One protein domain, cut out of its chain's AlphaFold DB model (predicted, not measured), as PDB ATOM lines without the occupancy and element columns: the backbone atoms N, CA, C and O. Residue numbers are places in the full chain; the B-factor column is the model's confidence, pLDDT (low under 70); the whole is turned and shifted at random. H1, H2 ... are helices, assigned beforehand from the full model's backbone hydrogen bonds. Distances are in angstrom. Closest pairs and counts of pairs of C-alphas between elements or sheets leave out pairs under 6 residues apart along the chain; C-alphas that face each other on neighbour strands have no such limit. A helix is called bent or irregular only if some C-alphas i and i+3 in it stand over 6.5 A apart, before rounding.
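AT A GLANCE: This is residues 106 to 126 and 140 to 236 of the 247 residues of an uncharacterized protein of Devosia sp. 17-2-E-8 (UniProt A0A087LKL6). What shape do the atoms make? They make a long, loose up-and-down bundle of H1, arm H2a and H3, each running against the one before, with H4 and H5 near one end and the hairpin of H2b and H3 reaching past H1 at the other. What builds it? The printed part has 118 residues with five named helices, H1 to H5 in chain order, no named strand, and is all helix. It is loose, with a radius of gyration of the C-alphas of 17.6 A, and spans 56 by 30 by 21 A.

HOW THE PARTS SIT: How does H1, residues 106 to 124, stand? It touches H3, residues 173 to 209, the same way at a shallow tilt of 9 degrees; their closest C-alphas, of Glu 120 and Val 200, are 5.4 A apart. Is H2, residues 140 to 171, straight? Assigned as one helix by its hydrogen bonds, it is bent, C-alphas 160 and 163 being 6.6 A apart, into H2a, residues 140 to 160, and H2b, residues 163 to 171. H2a touches H1, closest C-alphas Leu 119 and Val 143 at 7.5 A; H2b makes a hairpin with H3, touching its residues 175 to 182 alone, closest C-alphas Gly 168 and Ser 176 at 3.8 A. Where are the last helices? H5, residues 228 to 234, touches residues 201 to 208 of H3 alone, closest C-alphas Lys 205 and Ile 234 at 5.8 A; H4, residues 215 to 218, touches H5, closest C-alphas Ala 215 and Thr 231 at 6.1 A. Are the backbones bonded? Every O i to N i+4 pair is within hydrogen-bond range in H2a, H2b and H5, 13 of 15 in H1 and 31 of 33 in H3; H4 is too short for one.

IN THESE COORDINATES: Where are the ends? C-alpha 106 of H1 is at (162.336, 167.081, 178.497) and C-alpha 234 of H5 at (144.471, 185.910, 194.222). How long are the longer helices? H1 measures 27.0 A, H2a 30.1 A and H3 52.9 A, with a kink of 27 degrees near residue 196.

THE WHOLE: Is anything missing? Residues 127 to 139 are not printed, and C-alphas 126 and 140 are 15.5 A apart across the cut. Where is confidence low? pLDDT is under 70 at residues 161 to 172, 174 to 178 and 220 to 225.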
ATOM      1  N   ARG A 106     162.784 168.237 177.697       74.50
ATOM      2  CA  ARG A 106     162.336 167.081 178.497       74.50
ATOM      3  C   ARG A 106     162.826 167.086 179.941       74.50
ATOM      4  O   ARG A 106     162.073 166.750 180.851       74.50
ATOM      5  N   SER A 107     164.060 167.539 180.172       74.56
ATOM      6  CA  SER A 107     164.619 167.637 181.525       74.56
ATOM      7  C   SER A 107     163.834 168.591 182.430       74.56
ATOM      8  O   SER A 107     163.892 168.457 183.650       74.56
ATOM      9  N   VAL A 108     163.102 169.543 181.845       76.81
ATOM     10  CA  VAL A 108     162.188 170.436 182.558       76.81
ATOM     11  C   VAL A 108     160.802 169.797 182.660       76.81
ATOM     12  O   VAL A 108     160.241 169.723 183.755       76.81
ATOM     13  N   THR A 109     160.245 169.304 181.549       73.81
ATOM     14  CA  THR A 109     158.851 168.833 181.505       73.81
ATOM     15  C   THR A 109     158.592 167.604 182.373       73.81
ATOM     16  O   THR A 109     157.560 167.554 183.045       73.81
ATOM     17  N   ASP A 110     159.530 166.652 182.419       73.25
ATOM     18  CA  ASP A 110     159.338 165.357 183.089       73.25
ATOM     19  C   ASP A 110     159.135 165.517 184.607       73.25
ATOM     20  O   ASP A 110     158.298 164.845 185.213       73.25
ATOM     21  N   GLY A 111     159.860 166.449 185.234       81.44
ATOM     22  CA  GLY A 111     159.707 166.757 186.660       81.44
ATOM     23  C   GLY A 111     158.590 167.761 186.946       81.44
ATOM     24  O   GLY A 111     157.877 167.639 187.948       81.44
ATOM     25  N   PHE A 112     158.419 168.753 186.067       86.00
ATOM     26  CA  PHE A 112     157.486 169.854 186.289       86.00
ATOM     27  C   PHE A 112     156.026 169.392 186.273       86.00
ATOM     28  O   PHE A 112     155.270 169.732 187.185       86.00
ATOM     29  N   GLY A 113     155.637 168.569 185.291       86.19
ATOM     30  CA  GLY A 113     154.262 168.077 185.173       86.19
ATOM     31  C   GLY A 113     153.818 167.271 186.397       86.19
ATOM     32  O   GLY A 113     152.711 167.468 186.904       86.19
ATOM     33  N   VAL A 114     154.701 166.420 186.933       87.69
ATOM     34  CA  VAL A 114     154.440 165.636 188.154       87.69
ATOM     35  C   VAL A 114     154.274 166.558 189.362       87.69
ATOM     36  O   VAL A 114     153.299 166.440 190.104       87.69
ATOM     37  N   MET A 115     155.188 167.510 189.551       90.31
ATOM     38  CA  MET A 115     155.137 168.450 190.671       90.31
ATOM     39  C   MET A 115     153.852 169.293 190.656       90.31
ATOM     40  O   MET A 115     153.144 169.350 191.665       90.31
ATOM     41  N   ALA A 116     153.523 169.902 189.514       90.44
ATOM     42  CA  ALA A 116     152.334 170.735 189.365       90.44
ATOM     43  C   ALA A 116     151.043 169.934 189.586       90.44
ATOM     44  O   ALA A 116     150.154 170.371 190.312       90.44
ATOM     45  N   SER A 117     150.967 168.723 189.029       91.62
ATOM     46  CA  SER A 117     149.797 167.844 189.172       91.62
ATOM     47  C   SER A 117     149.616 167.338 190.604       91.62
ATOM     48  O   SER A 117     148.491 167.168 191.077       91.62
ATOM     49  N   TYR A 118     150.714 167.098 191.325       92.50
ATOM     50  CA  TYR A 118     150.651 166.738 192.739       92.50
ATOM     51  C   TYR A 118     150.064 167.885 193.570       92.50
ATOM     52  O   TYR A 118     149.186 167.657 194.408       92.50
ATOM     53  N   LEU A 119     150.504 169.117 193.300       93.00
ATOM     54  CA  LEU A 119     149.969 170.314 193.941       93.00
ATOM     55  C   LEU A 119     148.496 170.546 193.568       93.00
ATOM     56  O   LEU A 119     147.678 170.786 194.450       93.00
ATOM     57  N   GLU A 120     148.123 170.382 192.297       92.69
ATOM     58  CA  GLU A 120     146.730 170.444 191.829       92.69
ATOM     59  C   GLU A 120     145.825 169.478 192.614       92.69
ATOM     60  O   GLU A 120     144.764 169.869 193.115       92.69
ATOM     61  N   CYS A 121     146.263 168.230 192.800       92.06
ATOM     62  CA  CYS A 121     145.520 167.247 193.587       92.06
ATOM     63  C   CYS A 121     145.342 167.696 195.045       92.06
ATOM     64  O   CYS A 121     144.259 167.558 195.617       92.06
ATOM     65  N   GLN A 122     146.373 168.292 195.644       91.62
ATOM     66  CA  GLN A 122     146.304 168.804 197.011       91.62
ATOM     67  C   GLN A 122     145.405 170.029 197.187       91.62
ATOM     68  O   GLN A 122     144.810 170.178 198.257       91.62
ATOM     69  N   LEU A 123     145.318 170.885 196.167       90.19
ATOM     70  CA  LEU A 123     144.469 172.078 196.148       90.19
ATOM     71  C   LEU A 123     142.981 171.737 195.989       90.19
ATOM     72  O   LEU A 123     142.120 172.552 196.307       90.19
ATOM     73  N   THR A 124     142.670 170.538 195.495       89.38
ATOM     74  CA  THR A 124     141.303 170.106 195.162       89.38
ATOM     75  C   THR A 124     140.772 168.997 196.074       89.38
ATOM     76  O   THR A 124     139.559 168.860 196.234       89.38
ATOM     77  N   THR A 125     141.652 168.230 196.722       87.75
ATOM     78  CA  THR A 125     141.281 167.085 197.567       87.75
ATOM     79  C   THR A 125     141.216 167.471 199.041       87.75
ATOM     80  O   THR A 125     142.166 168.024 199.595       87.75
ATOM     81  N   LYS A 126     140.103 167.119 199.705       86.62
ATOM     82  CA  LYS A 126     139.887 167.340 201.150       86.62
ATOM     83  C   LYS A 126     140.170 168.785 201.581       86.62
ATOM     84  O   LYS A 126     140.813 169.021 202.598       86.62
ATOM     85  N   VAL A 140     150.865 176.204 201.913       90.62
ATOM     86  CA  VAL A 140     151.559 177.464 201.594       90.62
ATOM     87  C   VAL A 140     153.039 177.211 201.312       90.62
ATOM     88  O   VAL A 140     153.561 177.691 200.308       90.62
ATOM     89  N   GLY A 141     153.709 176.415 202.150       88.69
ATOM     90  CA  GLY A 141     155.110 176.047 201.942       88.69
ATOM     91  C   GLY A 141     155.343 175.338 200.605       88.69
ATOM     92  O   GLY A 141     156.290 175.662 199.893       88.69
ATOM     93  N   GLN A 142     154.450 174.423 200.221       90.75
ATOM     94  CA  GLN A 142     154.535 173.713 198.941       90.75
ATOM     95  C   GLN A 142     154.263 174.614 197.734       90.75
ATOM     96  O   GLN A 142     154.929 174.474 196.712       90.75
ATOM     97  N   VAL A 143     153.319 175.552 197.839       90.88
ATOM     98  CA  VAL A 143     153.070 176.552 196.789       90.88
ATOM     99  C   VAL A 143     154.273 177.487 196.645       90.88
ATOM    100  O   VAL A 143     154.671 177.793 195.526       90.88
ATOM    101  N   ASN A 144     154.900 177.903 197.746       88.88
ATOM    102  CA  ASN A 144     156.104 178.733 197.693       88.88
ATOM    103  C   ASN A 144     157.299 177.985 197.074       88.88
ATOM    104  O   ASN A 144     157.987 178.562 196.235       88.88
ATOM    105  N   ASP A 145     157.518 176.706 197.413       88.31
ATOM    106  CA  ASP A 145     158.538 175.865 196.753       88.31
ATOM    107  C   ASP A 145     158.246 175.712 195.249       88.31
ATOM    108  O   ASP A 145     159.134 175.857 194.411       88.31
ATOM    109  N   TYR A 146     156.977 175.501 194.890       89.50
ATOM    110  CA  TYR A 146     156.533 175.434 193.498       89.50
ATOM    111  C   TYR A 146     156.832 176.723 192.721       89.50
ATOM    112  O   TYR A 146     157.381 176.671 191.616       89.50
ATOM    113  N   LEU A 147     156.504 177.885 193.293       88.19
ATOM    114  CA  LEU A 147     156.775 179.182 192.676       88.19
ATOM    115  C   LEU A 147     158.278 179.438 192.539       88.19
ATOM    116  O   LEU A 147     158.718 179.839 191.466       88.19
ATOM    117  N   ALA A 148     159.070 179.136 193.571       85.19
ATOM    118  CA  ALA A 148     160.523 179.299 193.532       85.19
ATOM    119  C   ALA A 148     161.177 178.433 192.442       85.19
ATOM    120  O   ALA A 148     162.060 178.891 191.719       85.19
ATOM    121  N   ARG A 149     160.721 177.187 192.275       84.44
ATOM    122  CA  ARG A 149     161.201 176.303 191.200       84.44
ATOM    123  C   ARG A 149     160.773 176.784 189.823       84.44
ATOM    124  O   ARG A 149     161.565 176.703 188.889       84.44
ATOM    125  N   THR A 150     159.543 177.278 189.696       86.31
ATOM    126  CA  THR A 150     159.043 177.854 188.440       86.31
ATOM    127  C   THR A 150     159.900 179.050 188.031       86.31
ATOM    128  O   THR A 150     160.364 179.099 186.897       86.31
ATOM    129  N   ASP A 151     160.193 179.951 188.971       84.12
ATOM    130  CA  ASP A 151     161.048 181.120 188.752       84.12
ATOM    131  C   ASP A 151     162.488 180.735 188.380       84.12
ATOM    132  O   ASP A 151     163.063 181.288 187.443       84.12
ATOM    133  N   LEU A 152     163.054 179.719 189.041       82.88
ATOM    134  CA  LEU A 152     164.389 179.210 188.724       82.88
ATOM    135  C   LEU A 152     164.463 178.619 187.310       82.88
ATOM    136  O   LEU A 152     165.435 178.865 186.596       82.88
ATOM    137  N   ILE A 153     163.439 177.872 186.885       82.75
ATOM    138  CA  ILE A 153     163.354 177.327 185.523       82.75
ATOM    139  C   ILE A 153     163.227 178.467 184.511       82.75
ATOM    140  O   ILE A 153     163.978 178.510 183.536       82.75
ATOM    141  N   THR A 154     162.309 179.405 184.749       84.56
ATOM    142  CA  THR A 154     162.087 180.541 183.854       84.56
ATOM    143  C   THR A 154     163.345 181.390 183.729       84.56
ATOM    144  O   THR A 154     163.776 181.668 182.612       84.56
ATOM    145  N   THR A 155     163.990 181.737 184.838       83.12
ATOM    146  CA  THR A 155     165.243 182.501 184.843       83.12
ATOM    147  C   THR A 155     166.373 181.735 184.155       83.12
ATOM    148  O   THR A 155     167.099 182.307 183.343       83.12
ATOM    149  N   GLY A 156     166.500 180.430 184.416       80.88
ATOM    150  CA  GLY A 156     167.509 179.577 183.786       80.88
ATOM    151  C   GLY A 156     167.384 179.532 182.262       80.88
ATOM    152  O   GLY A 156     168.385 179.689 181.565       80.88
ATOM    153  N   LEU A 157     166.160 179.395 181.745       81.25
ATOM    154  CA  LEU A 157     165.886 179.414 180.305       81.25
ATOM    155  C   LEU A 157     166.120 180.804 179.685       81.25
ATOM    156  O   LEU A 157     166.635 180.921 178.580       81.25
ATOM    157  N   HIS A 158     165.833 181.896 180.390       79.00
ATOM    158  CA  HIS A 158     166.177 183.223 179.862       79.00
ATOM    159  C   HIS A 158     167.698 183.441 179.786       79.00
ATOM    160  O   HIS A 158     168.202 183.964 178.792       79.00
ATOM    161  N   LEU A 159     168.444 183.011 180.809       77.38
ATOM    162  CA  LEU A 159     169.897 183.192 180.866       77.38
ATOM    163  C   LEU A 159     170.655 182.308 179.869       77.38
ATOM    164  O   LEU A 159     171.673 182.742 179.335       77.38
ATOM    165  N   GLN A 160     170.180 181.091 179.602       71.81
ATOM    166  CA  GLN A 160     170.802 180.195 178.620       71.81
ATOM    167  C   GLN A 160     170.600 180.674 177.173       71.81
ATOM    168  O   GLN A 160     171.494 180.495 176.348       71.81
ATOM    169  N   GLY A 161     169.472 181.324 176.873       61.72
ATOM    170  CA  GLY A 161     169.192 181.856 175.537       61.72
ATOM    171  C   GLY A 161     169.965 183.116 175.172       61.72
ATOM    172  O   GLY A 161     170.272 183.326 174.001       61.72
ATOM    173  N   ALA A 162     170.322 183.946 176.157       62.94
ATOM    174  CA  ALA A 162     170.936 185.249 175.901       62.94
ATOM    175  C   ALA A 162     172.285 185.167 175.145       62.94
ATOM    176  O   ALA A 162     172.442 185.884 174.156       62.94
ATOM    177  N   PRO A 163     173.239 184.283 175.502       61.50
ATOM    178  CA  PRO A 163     174.468 184.118 174.724       61.50
ATOM    179  C   PRO A 163     174.221 183.600 173.301       61.50
ATOM    180  O   PRO A 163     174.896 184.036 172.372       61.50
ATOM    181  N   MET A 164     173.251 182.698 173.111       61.25
ATOM    182  CA  MET A 164     172.944 182.116 171.798       61.25
ATOM    183  C   MET A 164     172.313 183.142 170.856       61.25
ATOM    184  O   MET A 164     172.691 183.202 169.689       61.25
ATOM    185  N   ALA A 165     171.418 183.991 171.364       60.56
ATOM    186  CA  ALA A 165     170.832 185.090 170.599       60.56
ATOM    187  C   ALA A 165     171.900 186.104 170.152       60.56
ATOM    188  O   ALA A 165     171.977 186.442 168.972       60.56
ATOM    189  N   VAL A 166     172.790 186.513 171.066       57.16
ATOM    190  CA  VAL A 166     173.883 187.455 170.766       57.16
ATOM    191  C   VAL A 166     174.847 186.882 169.722       57.16
ATOM    192  O   VAL A 166     175.236 187.575 168.785       57.16
ATOM    193  N   LEU A 167     175.222 185.605 169.841       56.59
ATOM    194  CA  LEU A 167     176.091 184.949 168.861       56.59
ATOM    195  C   LEU A 167     175.395 184.766 167.501       56.59
ATOM    196  O   LEU A 167     176.048 184.897 166.466       56.59
ATOM    197  N   GLY A 168     174.083 184.512 167.487       59.41
ATOM    198  CA  GLY A 168     173.280 184.425 166.266       59.41
ATOM    199  C   GLY A 168     173.239 185.742 165.490       59.41
ATOM    200  O   GLY A 168     173.432 185.737 164.274       59.41
ATOM    201  N   GLU A 169     173.075 186.867 166.190       64.19
ATOM    202  CA  GLU A 169     173.119 188.211 165.596       64.19
ATOM    203  C   GLU A 169     174.522 188.595 165.098       64.19
ATOM    204  O   GLU A 169     174.652 189.245 164.061       64.19
ATOM    205  N   MET A 170     175.579 188.184 165.810       55.59
ATOM    206  CA  MET A 170     176.964 188.545 165.476       55.59
ATOM    207  C   MET A 170     177.564 187.727 164.327       55.59
ATOM    208  O   MET A 170     178.337 188.269 163.538       55.59
ATOM    209  N   PHE A 171     177.258 186.430 164.246       67.75
ATOM    210  CA  PHE A 171     177.946 185.508 163.335       67.75
ATOM    211  C   PHE A 171     177.067 184.983 162.190       67.75
ATOM    212  O   PHE A 171     177.610 184.503 161.194       67.75
ATOM    213  N   GLY A 172     175.737 185.115 162.278       69.12
ATOM    214  CA  GLY A 172     174.808 184.630 161.254       69.12
ATOM    215  C   GLY A 172     174.919 183.119 160.982       69.12
ATOM    216  O   GLY A 172     175.548 182.364 161.726       69.12
ATOM    217  N   GLY A 173     174.277 182.643 159.911       71.94
ATOM    218  CA  GLY A 173     174.419 181.258 159.438       71.94
ATOM    219  C   GLY A 173     173.920 180.200 160.434       71.94
ATOM    220  O   GLY A 173     172.856 180.353 161.032       71.94
ATOM    221  N   GLU A 174     174.679 179.119 160.624       65.25
ATOM    222  CA  GLU A 174     174.303 177.987 161.492       65.25
ATOM    223  C   GLU A 174     174.102 178.382 162.964       65.25
ATOM    224  O   GLU A 174     173.270 177.798 163.655       65.25
ATOM    225  N   ILE A 175     174.798 179.420 163.436       61.03
ATOM    226  CA  ILE A 175     174.653 179.926 164.808       61.03
ATOM    227  C   ILE A 175     173.301 180.641 164.977       61.03
ATOM    228  O   ILE A 175     172.638 180.459 165.997       61.03
ATOM    229  N   SER A 176     172.836 181.366 163.952       65.25
ATOM    230  CA  SER A 176     171.485 181.958 163.934       65.25
ATOM    231  C   SER A 176     170.372 180.905 163.816       65.25
ATOM    232  O   SER A 176     169.293 181.055 164.389       65.25
ATOM    233  N   ALA A 177     170.643 179.787 163.135       66.94
ATOM    234  CA  ALA A 177     169.730 178.647 163.125       66.94
ATOM    235  C   ALA A 177     169.648 178.004 164.522       66.94
ATOM    236  O   ALA A 177     168.550 177.727 165.006       66.94
ATOM    237  N   GLY A 178     170.782 177.852 165.212       67.06
ATOM    238  CA  GLY A 178     170.837 177.359 166.589       67.06
ATOM    239  C   GLY A 178     170.087 178.246 167.590       67.06
ATOM    240  O   GLY A 178     169.368 177.719 168.437       67.06
ATOM    241  N   SER A 179     170.179 179.578 167.472       71.44
ATOM    242  CA  SER A 179     169.408 180.496 168.324       71.44
ATOM    243  C   SER A 179     167.900 180.397 168.068       71.44
ATOM    244  O   SER A 179     167.123 180.384 169.016       71.44
ATOM    245  N   SER A 180     167.481 180.230 166.807       75.62
ATOM    246  CA  SER A 180     166.061 180.060 166.463       75.62
ATOM    247  C   SER A 180     165.460 178.759 167.010       75.62
ATOM    248  O   SER A 180     164.323 178.755 167.475       75.62
ATOM    249  N   ILE A 181     166.231 177.664 167.017       80.06
ATOM    250  CA  ILE A 181     165.802 176.390 167.611       80.06
ATOM    251  C   ILE A 181     165.656 176.551 169.123       80.06
ATOM    252  O   ILE A 181     164.643 176.136 169.679       80.06
ATOM    253  N   TYR A 182     166.624 177.205 169.768       82.00
ATOM    254  CA  TYR A 182     166.565 177.469 171.202       82.00
ATOM    255  C   TYR A 182     165.306 178.252 171.595       82.00
ATOM    256  O   TYR A 182     164.633 177.894 172.560       82.00
ATOM    257  N   ASP A 183     164.960 179.300 170.845       82.69
ATOM    258  CA  ASP A 183     163.759 180.090 171.125       82.69
ATOM    259  C   ASP A 183     162.476 179.264 170.979       82.69
ATOM    260  O   ASP A 183     161.595 179.358 171.831       82.69
ATOM    261  N   ILE A 184     162.403 178.383 169.977       83.19
ATOM    262  CA  ILE A 184     161.266 177.468 169.809       83.19
ATOM    263  C   ILE A 184     161.175 176.474 170.981       83.19
ATOM    264  O   ILE A 184     160.085 176.242 171.507       83.19
ATOM    265  N   GLU A 185     162.296 175.896 171.425       83.31
ATOM    266  CA  GLU A 185     162.321 174.983 172.579       83.31
ATOM    267  C   GLU A 185     161.925 175.697 173.880       83.31
ATOM    268  O   GLU A 185     161.147 175.167 174.686       83.31
ATOM    269  N   LYS A 186     162.420 176.923 174.075       85.56
ATOM    270  CA  LYS A 186     162.089 177.796 175.205       85.56
ATOM    271  C   LYS A 186     160.595 178.114 175.229       85.56
ATOM    272  O   LYS A 186     159.946 177.882 176.251       85.56
ATOM    273  N   ASP A 187     160.034 178.570 174.113       87.69
ATOM    274  CA  ASP A 187     158.618 178.932 174.002       87.69
ATOM    275  C   ASP A 187     157.712 177.709 174.186       87.69
ATOM    276  O   ASP A 187     156.719 177.767 174.914       87.69
ATOM    277  N   SER A 188     158.098 176.565 173.615       84.12
ATOM    278  CA  SER A 188     157.421 175.279 173.811       84.12
ATOM    279  C   SER A 188     157.436 174.846 175.285       84.12
ATOM    280  O   SER A 188     156.424 174.391 175.827       84.12
ATOM    281  N   THR A 189     158.562 175.042 175.977       85.81
ATOM    282  CA  THR A 189     158.692 174.747 177.413       85.81
ATOM    283  C   THR A 189     157.826 175.679 178.258       85.81
ATOM    284  O   THR A 189     157.130 175.219 179.165       85.81
ATOM    285  N   PHE A 190     157.787 176.975 177.941       89.00
ATOM    286  CA  PHE A 190     156.907 177.925 178.622       89.00
ATOM    287  C   PHE A 190     155.429 177.640 178.368       89.00
ATOM    288  O   PHE A 190     154.640 177.716 179.309       89.00
ATOM    289  N   ALA A 191     155.045 177.243 177.155       87.62
ATOM    290  CA  ALA A 191     153.681 176.823 176.851       87.62
ATOM    291  C   ALA A 191     153.271 175.589 177.677       87.62
ATOM    292  O   ALA A 191     152.190 175.577 178.277       87.62
ATOM    293  N   TYR A 192     154.163 174.599 177.798       86.69
ATOM    294  CA  TYR A 192     153.958 173.428 178.654       86.69
ATOM    295  C   TYR A 192     153.786 173.819 180.126       86.69
ATOM    296  O   TYR A 192     152.823 173.408 180.778       86.69
ATOM    297  N   MET A 193     154.690 174.650 180.654       88.25
ATOM    298  CA  MET A 193     154.619 175.119 182.039       88.25
ATOM    299  C   MET A 193     153.339 175.915 182.296       88.25
ATOM    300  O   MET A 193     152.679 175.709 183.316       88.25
ATOM    301  N   LYS A 194     152.949 176.782 181.356       88.94
ATOM    302  CA  LYS A 194     151.739 177.602 181.440       88.94
ATOM    303  C   LYS A 194     150.483 176.745 181.584       88.94
ATOM    304  O   LYS A 194     149.672 177.026 182.460       88.94
ATOM    305  N   MET A 195     150.345 175.674 180.800       87.06
ATOM    306  CA  MET A 195     149.198 174.761 180.893       87.06
ATOM    307  C   MET A 195     148.999 174.206 182.314       87.06
ATOM    308  O   MET A 195     147.866 174.091 182.779       87.06
ATOM    309  N   TYR A 196     150.083 173.846 183.004       87.94
ATOM    310  CA  TYR A 196     150.029 173.340 184.378       87.94
ATOM    311  C   TYR A 196     149.864 174.461 185.409       87.94
ATOM    312  O   TYR A 196     149.061 174.323 186.335       87.94
ATOM    313  N   ASN A 197     150.553 175.590 185.219       89.06
ATOM    314  CA  ASN A 197     150.392 176.783 186.047       89.06
ATOM    315  C   ASN A 197     148.930 177.231 186.086       89.06
ATOM    316  O   ASN A 197     148.402 177.457 187.170       89.06
ATOM    317  N   ASP A 198     148.249 177.269 184.938       88.12
ATOM    318  CA  ASP A 198     146.844 177.676 184.835       88.12
ATOM    319  C   ASP A 198     145.923 176.803 185.722       88.12
ATOM    320  O   ASP A 198     144.976 177.311 186.330       88.12
ATOM    321  N   ARG A 199     146.227 175.505 185.886       88.94
ATOM    322  CA  ARG A 199     145.476 174.589 186.770       88.94
ATOM    323  C   ARG A 199     145.741 174.863 188.247       88.94
ATOM    324  O   ARG A 199     144.799 174.921 189.039       88.94
ATOM    325  N   VAL A 200     147.007 175.069 188.613       90.06
ATOM    326  CA  VAL A 200     147.406 175.426 189.985       90.06
ATOM    327  C   VAL A 200     146.785 176.766 190.381       90.06
ATOM    328  O   VAL A 200     146.156 176.862 191.435       90.06
ATOM    329  N   VAL A 201     146.870 177.774 189.506       90.44
ATOM    330  CA  VAL A 201     146.248 179.094 189.691       90.44
ATOM    331  C   VAL A 201     144.744 178.944 189.895       90.44
ATOM    332  O   VAL A 201     144.195 179.520 190.831       90.44
ATOM    333  N   LEU A 202     144.061 178.151 189.065       89.12
ATOM    334  CA  LEU A 202     142.628 177.907 189.221       89.12
ATOM    335  C   LEU A 202     142.296 177.273 190.581       89.12
ATOM    336  O   LEU A 202     141.322 177.678 191.218       89.12
ATOM    337  N   GLY A 203     143.098 176.309 191.040       89.69
ATOM    338  CA  GLY A 203     142.963 175.709 192.370       89.69
ATOM    339  C   GLY A 203     143.102 176.744 193.489       89.69
ATOM    340  O   GLY A 203     142.227 176.841 194.347       89.69
ATOM    341  N   LEU A 204     144.144 177.578 193.435       91.50
ATOM    342  CA  LEU A 204     144.369 178.663 194.398       91.50
ATOM    343  C   LEU A 204     143.217 179.676 194.403       91.50
ATOM    344  O   LEU A 204     142.715 180.028 195.468       91.50
ATOM    345  N   LYS A 205     142.738 180.094 193.225       90.25
ATOM    346  CA  LYS A 205     141.589 181.004 193.098       90.25
ATOM    347  C   LYS A 205     140.337 180.425 193.752       90.25
ATOM    348  O   LYS A 205     139.667 181.137 194.493       90.25
ATOM    349  N   LYS A 206     140.048 179.136 193.542       88.50
ATOM    350  CA  LYS A 206     138.902 178.454 194.169       88.50
ATOM    351  C   LYS A 206     139.025 178.387 195.691       88.50
ATOM    352  O   LYS A 206     138.036 178.597 196.388       88.50
ATOM    353  N   LEU A 207     140.221 178.122 196.218       89.88
ATOM    354  CA  LEU A 207     140.454 178.126 197.664       89.88
ATOM    355  C   LEU A 207     140.295 179.530 198.265       89.88
ATOM    356  O   LEU A 207     139.703 179.660 199.337       89.88
ATOM    357  N   ALA A 208     140.767 180.567 197.568       89.38
ATOM    358  CA  ALA A 208     140.605 181.959 197.985       89.38
ATOM    359  C   ALA A 208     139.131 182.398 197.954       89.38
ATOM    360  O   ALA A 208     138.624 182.957 198.924       89.38
ATOM    361  N   GLN A 209     138.398 182.057 196.888       87.12
ATOM    362  CA  GLN A 209     136.946 182.270 196.796       87.12
ATOM    363  C   GLN A 209     136.189 181.551 197.921       87.12
ATOM    364  O   GLN A 209     135.230 182.089 198.470       87.12
ATOM    365  N   GLY A 210     136.638 180.352 198.299       85.44
ATOM    366  CA  GLY A 210     136.095 179.594 199.425       85.44
ATOM    367  C   GLY A 210     136.499 180.115 200.809       85.44
ATOM    368  O   GLY A 210     136.091 179.518 201.804       85.44
ATOM    369  N   GLY A 211     137.316 181.171 200.894       86.12
ATOM    370  CA  GLY A 211     137.818 181.719 202.156       86.12
ATOM    371  C   GLY A 211     138.704 180.748 202.940       86.12
ATOM    372  O   GLY A 211     138.755 180.818 204.166       86.12
ATOM    373  N   LEU A 212     139.349 179.799 202.252       87.62
ATOM    374  CA  LEU A 212     140.258 178.822 202.858       87.62
ATOM    375  C   LEU A 212     141.700 179.328 202.891       87.62
ATOM    376  O   LEU A 212     142.453 178.956 203.790       87.62
ATOM    377  N   ILE A 213     142.074 180.176 201.933       89.38
ATOM    378  CA  ILE A 213     143.377 180.839 201.868       89.38
ATOM    379  C   ILE A 213     143.202 182.321 201.543       89.38
ATOM    380  O   ILE A 213     142.235 182.708 200.888       89.38
ATOM    381  N   GLU A 214     144.170 183.129 201.942       88.69
ATOM    382  CA  GLU A 214     144.284 184.540 201.585       88.69
ATOM    383  C   GLU A 214     145.677 184.827 201.023       88.69
ATOM    384  O   GLU A 214     146.626 184.087 201.265       88.69
ATOM    385  N   ALA A 215     145.832 185.923 200.280       86.50
ATOM    386  CA  ALA A 215     147.142 186.329 199.766       86.50
ATOM    387  C   ALA A 215     148.161 186.538 200.908       86.50
ATOM    388  O   ALA A 215     149.323 186.158 200.785       86.50
ATOM    389  N   SER A 216     147.697 187.073 202.043       85.19
ATOM    390  CA  SER A 216     148.463 187.264 203.283       85.19
ATOM    391  C   SER A 216     149.045 185.965 203.847       85.19
ATOM    392  O   SER A 216     150.125 186.010 204.437       85.19
ATOM    393  N   ASP A 217     148.400 184.813 203.616       85.94
ATOM    394  CA  ASP A 217     148.891 183.508 204.077       85.94
ATOM    395  C   ASP A 217     150.250 183.157 203.442       85.94
ATOM    396  O   ASP A 217     151.017 182.392 204.017       85.94
ATOM    397  N   PHE A 218     150.576 183.737 202.282       85.38
ATOM    398  CA  PHE A 218     151.841 183.527 201.566       85.38
ATOM    399  C   PHE A 218     152.920 184.556 201.924       85.38
ATOM    400  O   PHE A 218     153.983 184.578 201.298       85.38
ATOM    401  N   GLY A 219     152.667 185.421 202.908       77.69
ATOM    402  CA  GLY A 219     153.649 186.378 203.400       77.69
ATOM    403  C   GLY A 219     154.917 185.678 203.893       77.69
ATOM    404  O   GLY A 219     154.872 184.676 204.607       77.69
ATOM    405  N   SER A 220     156.077 186.207 203.516       63.81
ATOM    406  CA  SER A 220     157.364 185.680 203.976       63.81
ATOM    407  C   SER A 220     157.677 186.128 205.415       63.81
ATOM    408  O   SER A 220     157.425 187.273 205.790       63.81
ATOM    409  N   PHE A 221     158.287 185.241 206.217       48.00
ATOM    410  CA  PHE A 221     158.649 185.474 207.633       48.00
ATOM    411  C   PHE A 221     159.578 186.692 207.859       48.00
ATOM    412  O   PHE A 221     159.684 187.186 208.976       48.00
ATOM    413  N   MET A 222     160.215 187.221 206.806       48.41
ATOM    414  CA  MET A 222     161.082 188.410 206.862       48.41
ATOM    415  C   MET A 222     160.409 189.713 206.401       48.41
ATOM    416  O   MET A 222     161.092 190.710 206.185       48.41
ATOM    417  N   GLY A 223     159.084 189.735 206.228       47.44
ATOM    418  CA  GLY A 223     158.360 190.974 205.930       47.44
ATOM    419  C   GLY A 223     158.578 191.523 204.517       47.44
ATOM    420  O   GLY A 223     158.226 192.671 204.265       47.44
ATOM    421  N   MET A 224     159.076 190.716 203.569       58.12
ATOM    422  CA  MET A 224     159.179 191.107 202.148       58.12
ATOM    423  C   MET A 224     157.814 191.141 201.431       58.12
ATOM    424  O   MET A 224     157.746 191.193 200.207       58.12
ATOM    425  N   GLY A 225     156.718 191.124 202.192       69.06
ATOM    426  CA  GLY A 225     155.361 191.116 201.671       69.06
ATOM    427  C   GLY A 225     154.945 189.768 201.085       69.06
ATOM    428  O   GLY A 225     155.632 188.747 201.210       69.06
ATOM    429  N   VAL A 226     153.759 189.781 200.486       79.38
ATOM    430  CA  VAL A 226     153.210 188.674 199.706       79.38
ATOM    431  C   VAL A 226     153.901 188.665 198.339       79.38
ATOM    432  O   VAL A 226     154.011 189.735 197.734       79.38
ATOM    433  N   PRO A 227     154.342 187.505 197.811       78.69
ATOM    434  CA  PRO A 227     154.929 187.434 196.476       78.69
ATOM    435  C   PRO A 227     154.040 188.120 195.429       78.69
ATOM    436  O   PRO A 227     152.822 187.919 195.416       78.69
ATOM    437  N   ALA A 228     154.636 188.914 194.532       80.50
ATOM    438  CA  ALA A 228     153.889 189.673 193.521       80.50
ATOM    439  C   ALA A 228     152.975 188.762 192.682       80.50
ATOM    440  O   ALA A 228     151.807 189.080 192.481       80.50
ATOM    441  N   VAL A 229     153.471 187.576 192.318       80.94
ATOM    442  CA  VAL A 229     152.718 186.557 191.574       80.94
ATOM    443  C   VAL A 229     151.488 186.073 192.358       80.94
ATOM    444  O   VAL A 229     150.411 185.942 191.789       80.94
ATOM    445  N   ILE A 230     151.584 185.866 193.678       84.12
ATOM    446  CA  ILE A 230     150.419 185.513 194.516       84.12
ATOM    447  C   ILE A 230     149.413 186.669 194.552       84.12
ATOM    448  O   ILE A 230     148.206 186.448 194.434       84.12
ATOM    449  N   THR A 231     149.907 187.901 194.690       83.50
ATOM    450  CA  THR A 231     149.066 189.105 194.707       83.50
ATOM    451  C   THR A 231     148.300 189.262 193.394       83.50
ATOM    452  O   THR A 231     147.099 189.520 193.417       83.50
ATOM    453  N   GLU A 232     148.953 189.029 192.258       84.12
ATOM    454  CA  GLU A 232     148.325 189.028 190.935       84.12
ATOM    455  C   GLU A 232     147.297 187.895 190.782       84.12
ATOM    456  O   GLU A 232     146.204 188.099 190.254       84.12
ATOM    457  N   MET A 233     147.611 186.695 191.281       84.06
ATOM    458  CA  MET A 233     146.743 185.526 191.133       84.06
ATOM    459  C   MET A 233     145.471 185.600 191.983       84.06
ATOM    460  O   MET A 233     144.402 185.227 191.493       84.06
ATOM    461  N   ILE A 234     145.577 186.009 193.253       85.19
ATOM    462  CA  ILE A 234     144.471 185.910 194.222       85.19
ATOM    463  C   ILE A 234     144.270 187.151 195.106       85.19
ATOM    464  O   ILE A 234     143.309 187.186 195.868       85.19
ATOM    465  N   GLY A 235     145.114 188.184 195.011       75.31
ATOM    466  CA  GLY A 235     145.086 189.342 195.917       75.31
ATOM    467  C   GLY A 235     143.803 190.181 195.872       75.31
ATOM    468  O   GLY A 235     143.461 190.827 196.857       75.31
ATOM    469  N   SER A 236     143.060 190.151 194.763       79.69
ATOM    470  CA  SER A 236     141.790 190.876 194.609       79.69
ATOM    471  C   SER A 236     140.544 190.023 194.868       79.69
ATOM    472  O   SER A 236     139.422 190.516 194.724       79.69
TER     473      SER A 236